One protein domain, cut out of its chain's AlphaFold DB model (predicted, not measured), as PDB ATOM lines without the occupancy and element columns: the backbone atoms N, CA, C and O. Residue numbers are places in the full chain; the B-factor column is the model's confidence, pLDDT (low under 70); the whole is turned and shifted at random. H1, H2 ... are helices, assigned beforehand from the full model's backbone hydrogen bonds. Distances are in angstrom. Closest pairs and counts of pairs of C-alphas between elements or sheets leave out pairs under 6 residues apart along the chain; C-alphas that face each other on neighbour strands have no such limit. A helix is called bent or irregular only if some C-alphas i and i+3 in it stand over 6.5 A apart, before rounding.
ATOM      1  N   ARG A  34      50.426  35.939  -3.358       86.69
ATOM      2  CA  ARG A  34      49.544  36.742  -2.497       86.69
ATOM      3  C   ARG A  34      48.081  36.312  -2.608       86.69
ATOM      4  O   ARG A  34      47.391  36.252  -1.598       86.69
ATOM      5  N   ASP A  35      47.612  36.070  -3.826       88.75
ATOM      6  CA  ASP A  35      46.224  35.699  -4.087       88.75
ATOM      7  C   ASP A  35      45.970  34.276  -3.576       88.75
ATOM      8  O   ASP A  35      44.951  34.031  -2.937       88.75
ATOM      9  N   TRP A  36      46.954  33.380  -3.724       86.38
ATOM     10  CA  TRP A  36      46.920  32.054  -3.106       86.38
ATOM     11  C   TRP A  36      46.820  32.127  -1.580       86.38
ATOM     12  O   TRP A  36      45.973  31.474  -0.981       86.38
ATOM     13  N   LYS A  37      47.634  32.974  -0.941       87.94
ATOM     14  CA  LYS A  37      47.571  33.186   0.510       87.94
ATOM     15  C   LYS A  37      46.202  33.709   0.952       87.94
ATOM     16  O   LYS A  37      45.650  33.203   1.921       87.94
ATOM     17  N   ALA A  38      45.644  34.679   0.230       86.44
ATOM     18  CA  ALA A  38      44.311  35.203   0.515       86.44
ATOM     19  C   ALA A  38      43.222  34.131   0.343       86.44
ATOM     20  O   ALA A  38      42.294  34.074   1.141       86.44
ATOM     21  N   MET A  39      43.343  33.258  -0.663       84.44
ATOM     22  CA  MET A  39      42.440  32.117  -0.822       84.44
ATOM     23  C   MET A  39      42.546  31.156   0.361       84.44
ATOM     24  O   MET A  39      41.526  30.791   0.928       84.44
ATOM     25  N   VAL A  40      43.759  30.788   0.773       85.62
ATOM     26  CA  VAL A  40      43.964  29.917   1.939       85.62
ATOM     27  C   VAL A  40      43.335  30.535   3.189       85.62
ATOM     28  O   VAL A  40      42.546  29.876   3.850       85.62
ATOM     29  N   GLU A  41      43.573  31.820   3.454       85.50
ATOM     30  CA  GLU A  41      42.965  32.527   4.593       85.50
ATOM     31  C   GLU A  41      41.424  32.575   4.519       85.50
ATOM     32  O   GLU A  41      40.757  32.499   5.550       85.50
ATOM     33  N   LEU A  42      40.843  32.669   3.316       81.56
ATOM     34  CA  LEU A  42      39.388  32.625   3.113       81.56
ATOM     35  C   LEU A  42      38.786  31.245   3.408       81.56
ATOM     36  O   LEU A  42      37.645  31.178   3.869       81.56
ATOM     37  N   PHE A  43      39.528  30.168   3.138       78.12
ATOM     38  CA  PHE A  43      39.076  28.789   3.346       78.12
ATOM     39  C   PHE A  43      39.507  28.202   4.704       78.12
ATOM     40  O   PHE A  43      38.893  27.248   5.168       78.12
ATOM     41  N   GLU A  44      40.470  28.803   5.410       82.56
ATOM     42  CA  GLU A  44      40.856  28.471   6.797       82.56
ATOM     43  C   GLU A  44      39.888  29.064   7.841       82.56
ATOM     44  O   GLU A  44      40.265  29.561   8.910       82.56
ATOM     45  N   ARG A  45      38.592  29.021   7.540       82.81
ATOM     46  CA  ARG A  45      37.550  29.514   8.434       82.81
ATOM     47  C   ARG A  45      37.190  28.462   9.473       82.81
ATOM     48  O   ARG A  45      36.717  27.382   9.148       82.81
ATOM     49  N   LYS A  46      37.372  28.810  10.748       87.88
ATOM     50  CA  LYS A  46      37.027  27.935  11.885       87.88
ATOM     51  C   LYS A  46      35.524  27.713  12.048       87.88
ATOM     52  O   LYS A  46      35.138  26.772  12.723       87.88
ATOM     53  N   ASP A  47      34.707  28.590  11.473       89.75
ATOM     54  CA  ASP A  47      33.245  28.550  11.518       89.75
ATOM     55  C   ASP A  47      32.631  27.870  10.283       89.75
ATOM     56  O   ASP A  47      31.421  27.945  10.084       89.75
ATOM     57  N   SER A  48      33.443  27.217   9.441       87.56
ATOM     58  CA  SER A  48      32.947  26.550   8.232       87.56
ATOM     59  C   SER A  48      31.909  25.471   8.553       87.56
ATOM     60  O   SER A  48      30.873  25.424   7.897       87.56
ATOM     61  N   ASP A  49      32.148  24.663   9.588       90.00
ATOM     62  CA  ASP A  49      31.247  23.573   9.986       90.00
ATOM     63  C   ASP A  49      29.888  24.106  10.474       90.00
ATOM     64  O   ASP A  49      28.836  23.549  10.157       90.00
ATOM     65  N   ASP A  50      29.890  25.224  11.208       94.06
ATOM     66  CA  ASP A  50      28.666  25.868  11.698       94.06
ATOM     67  C   ASP A  50      27.842  26.443  10.535       94.06
ATOM     68  O   ASP A  50      26.614  26.335  10.513       94.06
ATOM     69  N   ILE A  51      28.519  27.028   9.544       91.12
ATOM     70  CA  ILE A  51      27.891  27.556   8.326       91.12
ATOM     71  C   ILE A  51      27.318  26.423   7.483       91.12
ATOM     72  O   ILE A  51      26.192  26.536   7.000       91.12
ATOM     73  N   GLU A  52      28.059  25.328   7.322       91.00
ATOM     74  CA  GLU A  52      27.573  24.132   6.636       91.00
ATOM     75  C   GLU A  52      26.317  23.583   7.327       91.00
ATOM     76  O   GLU A  52      25.315  23.302   6.664       91.00
ATOM     77  N   ALA A  53      26.332  23.479   8.658       94.00
ATOM     78  CA  ALA A  53      25.189  23.006   9.429       94.00
ATOM     79  C   ALA A  53      23.958  23.916   9.268       94.00
ATOM     80  O   ALA A  53      22.843  23.409   9.095       94.00
ATOM     81  N   ASP A  54      24.144  25.239   9.282       94.69
ATOM     82  CA  ASP A  54      23.065  26.209   9.069       94.69
ATOM     83  C   ASP A  54      22.499  26.126   7.644       94.69
ATOM     84  O   ASP A  54      21.283  26.016   7.458       94.69
ATOM     85  N   ILE A  55      23.358  26.084   6.622       90.62
ATOM     86  CA  ILE A  55      22.933  25.917   5.225       90.62
ATOM     87  C   ILE A  55      22.136  24.619   5.070       90.62
ATOM     88  O   ILE A  55      21.011  24.649   4.571       90.62
ATOM     89  N   ASN A  56      22.664  23.494   5.557       88.69
ATOM     90  CA  ASN A  56      21.998  22.194   5.478       88.69
ATOM     91  C   ASN A  56      20.664  22.168   6.233       88.69
ATOM     92  O   ASN A  56      19.720  21.504   5.802       88.69
ATOM     93  N   SER A  57      20.560  22.880   7.356       90.69
ATOM     94  CA  SER A  57      19.293  23.058   8.068       90.69
ATOM     95  C   SER A  57      18.273  23.790   7.195       90.69
ATOM     96  O   SER A  57      17.151  23.314   7.031       90.69
ATOM     97  N   ASN A  58      18.676  24.898   6.568       89.06
ATOM     98  CA  ASN A  58      17.805  25.714   5.724       89.06
ATOM     99  C   ASN A  58      17.382  25.002   4.430       89.06
ATOM    100  O   ASN A  58      16.214  25.071   4.044       89.06
ATOM    101  N   LEU A  59      18.296  24.276   3.781       85.50
ATOM    102  CA  LEU A  59      18.010  23.542   2.544       85.50
ATOM    103  C   LEU A  59      16.930  22.471   2.734       85.50
ATOM    104  O   LEU A  59      16.112  22.279   1.840       85.50
ATOM    105  N   LYS A  60      16.848  21.842   3.915       83.12
ATOM    106  CA  LYS A  60      15.791  20.862   4.240       83.12
ATOM    107  C   LYS A  60      14.380  21.453   4.226       83.12
ATOM    108  O   LYS A  60      13.411  20.701   4.149       83.12
ATOM    109  N   PHE A  61      14.246  22.774   4.328       86.31
ATOM    110  CA  PHE A  61      12.954  23.457   4.244       86.31
ATOM    111  C   PHE A  61      12.571  23.847   2.811       86.31
ATOM    112  O   PHE A  61      11.440  24.287   2.591       86.31
ATOM    113  N   LEU A  62      13.469  23.693   1.832       81.19
ATOM    114  CA  LEU A  62      13.144  23.927   0.428       81.19
ATOM    115  C   LEU A  62      12.368  22.727  -0.120       81.19
ATOM    116  O   LEU A  62      12.882  21.614  -0.185       81.19
ATOM    117  N   PHE A  63      11.116  22.967  -0.515       76.12
ATOM    118  CA  PHE A  63      10.292  21.994  -1.223       76.12
ATOM    119  C   PHE A  63       9.860  22.550  -2.593       76.12
ATOM    120  O   PHE A  63       9.361  23.680  -2.643       76.12
ATOM    121  N   PRO A  64       9.977  21.773  -3.689       80.94
ATOM    122  CA  PRO A  64      10.535  20.418  -3.750       80.94
ATOM    123  C   PRO A  64      12.045  20.407  -3.480       80.94
ATOM    124  O   PRO A  64      12.705  21.437  -3.615       80.94
ATOM    125  N   GLU A  65      12.562  19.248  -3.076       74.50
ATOM    126  CA  GLU A  65      13.999  19.054  -2.892       74.50
ATOM    127  C   GLU A  65      14.720  19.411  -4.203       74.50
ATOM    128  O   GLU A  65      14.333  18.908  -5.263       74.50
ATOM    129  N   PRO A  66      15.700  20.331  -4.187       74.75
ATOM    130  CA  PRO A  66      16.411  20.673  -5.407       74.75
ATOM    131  C   PRO A  66      17.277  19.495  -5.869       74.75
ATOM    132  O   PRO A  66      17.747  18.699  -5.062       74.75
ATOM    133  N   CYS A  67      17.515  19.409  -7.177       76.56
ATOM    134  CA  CYS A  67      18.266  18.339  -7.841       76.56
ATOM    135  C   CYS A  67      19.791  18.411  -7.598       76.56
ATOM    136  O   CYS A  67      20.570  18.259  -8.527       76.56
ATOM    137  N   TRP A  68      20.236  18.672  -6.365       73.31
ATOM    138  CA  TRP A  68      21.653  18.881  -6.031       73.31
ATOM    139  C   TRP A  68      22.549  17.675  -6.338       73.31
ATOM    140  O   TRP A  68      23.714  17.860  -6.669       73.31
ATOM    141  N   GLU A  69      21.999  16.466  -6.223       72.31
ATOM    142  CA  GLU A  69      22.704  15.189  -6.422       72.31
ATOM    143  C   GLU A  69      22.523  14.615  -7.834       72.31
ATOM    144  O   GLU A  69      23.161  13.628  -8.198       72.31
ATOM    145  N   GLU A  70      21.633  15.197  -8.640       80.38
ATOM    146  CA  GLU A  70      21.511  14.831 -10.048       80.38
ATOM    147  C   GLU A  70      22.464  15.739 -10.816       80.38
ATOM    148  O   GLU A  70      22.309  16.951 -10.733       80.38
ATOM    149  N   GLU A  71      23.440  15.201 -11.556       74.94
ATOM    150  CA  GLU A  71      24.240  16.006 -12.485       74.94
ATOM    151  C   GLU A  71      23.339  16.397 -13.670       74.94
ATOM    152  O   GLU A  71      23.218  15.652 -14.647       74.94
ATOM    153  N   PRO A  72      22.691  17.582 -13.665       72.00
ATOM    154  CA  PRO A  72      21.678  17.919 -14.671       72.00
ATOM    155  C   PRO A  72      22.326  18.153 -16.045       72.00
ATOM    156  O   PRO A  72      21.653  18.335 -17.060       72.00
ATOM    157  N   PHE A  73      23.657  18.198 -16.043       77.88
ATOM    158  CA  PHE A  73      24.549  18.562 -17.117       77.88
ATOM    159  C   PHE A  73      25.458  17.401 -17.528       77.88
ATOM    160  O   PHE A  73      26.377  17.646 -18.300       77.88
ATOM    161  N   ASP A  74      25.205  16.159 -17.097       79.06
ATOM    162  CA  ASP A  74      25.943  14.977 -17.585       79.06
ATOM    163  C   ASP A  74      26.016  14.949 -19.122       79.06
ATOM    164  O   ASP A  74      27.046  14.635 -19.714       79.06
ATOM    165  N   PHE A  75      24.945  15.398 -19.788       79.75
ATOM    166  CA  PHE A  75      24.889  15.508 -21.246       79.75
ATOM    167  C   PHE A  75      25.960  16.442 -21.842       79.75
ATOM    168  O   PHE A  75      26.343  16.267 -22.994       79.75
ATOM    169  N   LEU A  76      26.445  17.447 -21.098       83.00
ATOM    170  CA  LEU A  76      27.471  18.389 -21.564       83.00
ATOM    171  C   LEU A  76      28.851  17.743 -21.680       83.00
ATOM    172  O   LEU A  76      29.672  18.258 -22.437       83.00
ATOM    173  N   GLN A  77      29.093  16.612 -21.010       75.81
ATOM    174  CA  GLN A  77      30.334  15.851 -21.181       75.81
ATOM    175  C   GLN A  77      30.521  15.360 -22.626       75.81
ATOM    176  O   GLN A  77      31.648  15.156 -23.058       75.81
ATOM    177  N   GLU A  78      29.444  15.217 -23.404       84.06
ATOM    178  CA  GLU A  78      29.518  14.830 -24.820       84.06
ATOM    179  C   GLU A  78      29.929  15.989 -25.753       84.06
ATOM    180  O   GLU A  78      30.220  15.761 -26.930       84.06
ATOM    181  N   TYR A  79      29.942  17.230 -25.251       79.75
ATOM    182  CA  TYR A  79      30.161  18.450 -26.040       79.75
ATOM    183  C   TYR A  79      31.425  19.245 -25.649       79.75
ATOM    184  O   TYR A  79      31.735  20.225 -26.334       79.75
TER     185      TYR A  79
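What this domain is: This is residues 34 to 79 of the 80 residues of an uncharacterized protein of Calothrix sp. 336/3 (UniProt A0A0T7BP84). The model is an open, flat arch of three helices with an empty middle: H2, the longest helix, makes the crossbar, H1 makes one leg, and the stretch from about Pro 64 onward, ending in the short H3, makes the other. The two legs reach away from H2 to the same side, and no helix touches another. The printed part has 46 residues with three named helices, in the order H1, H2, H3, and no named strand; the class is all helix. The whole is extended, with a radius of gyration of the C-alphas of 16.3 A, and the C-alphas span 37 by 34 by 10 A.

Where its parts are: H2 covers residues 48 to 59, Ser 48 to Leu 59, and measures 16.3 A from first to last C-alpha; C-alpha 48 is at (32.947, 26.550, 8.232) and C-alpha 59 at (18.010, 23.542, 2.544). Before it comes H1, residues 34 to 43, 14.4 A long from first to last C-alpha, with C-alpha 34 at (49.544, 36.742, -2.497). After H2, residues 60 to 73 hold no named element. H3 follows with residues 74 to 78, 8.1 A from first to last C-alpha, and its C-alpha 78 is at (29.518, 14.830, -24.820).

How they stand to each other: H2 and H1 are apart, with no C-alpha of the one within 8 A of the other, although a tight link of 4 residues, 44 to 47, joins them. H2 and H3 are apart too, and a long link of 14 residues joins them. H1 and H3 are also apart. There is no hairpin. In H1 and H2 every O i to N i+4 pair of the backbone is within hydrogen-bond range. In H3 this holds for 0 of 1 pair, while 2 of 2 pairs of O i to N i+3 are within range. No helix is bent or irregular.

The domain as a whole: The two C-alphas farthest apart are those of Arg 34 and Pro 64, at 42.3 A, and the first and last printed C-alphas, those of Arg 34 and Tyr 79, are 35.6 A apart. The radius of gyration of the C-alphas is 1.72 times the 9.4 A of a compact globule of 46 residues. Residues 34 to 79 stand free: no C-alpha 8 or more residues away along the chain comes within 10 A. In the long link, residues 60 to 73, the C-alphas lie 10 to 18 A from the mean of the C-alphas, (28.342, 24.104, -1.714). The printed part has no cut. Its mean pLDDT is 83.6, highest in H2 with 91, against 85 in H1 and 80 in H3, and no printed residue is under 70.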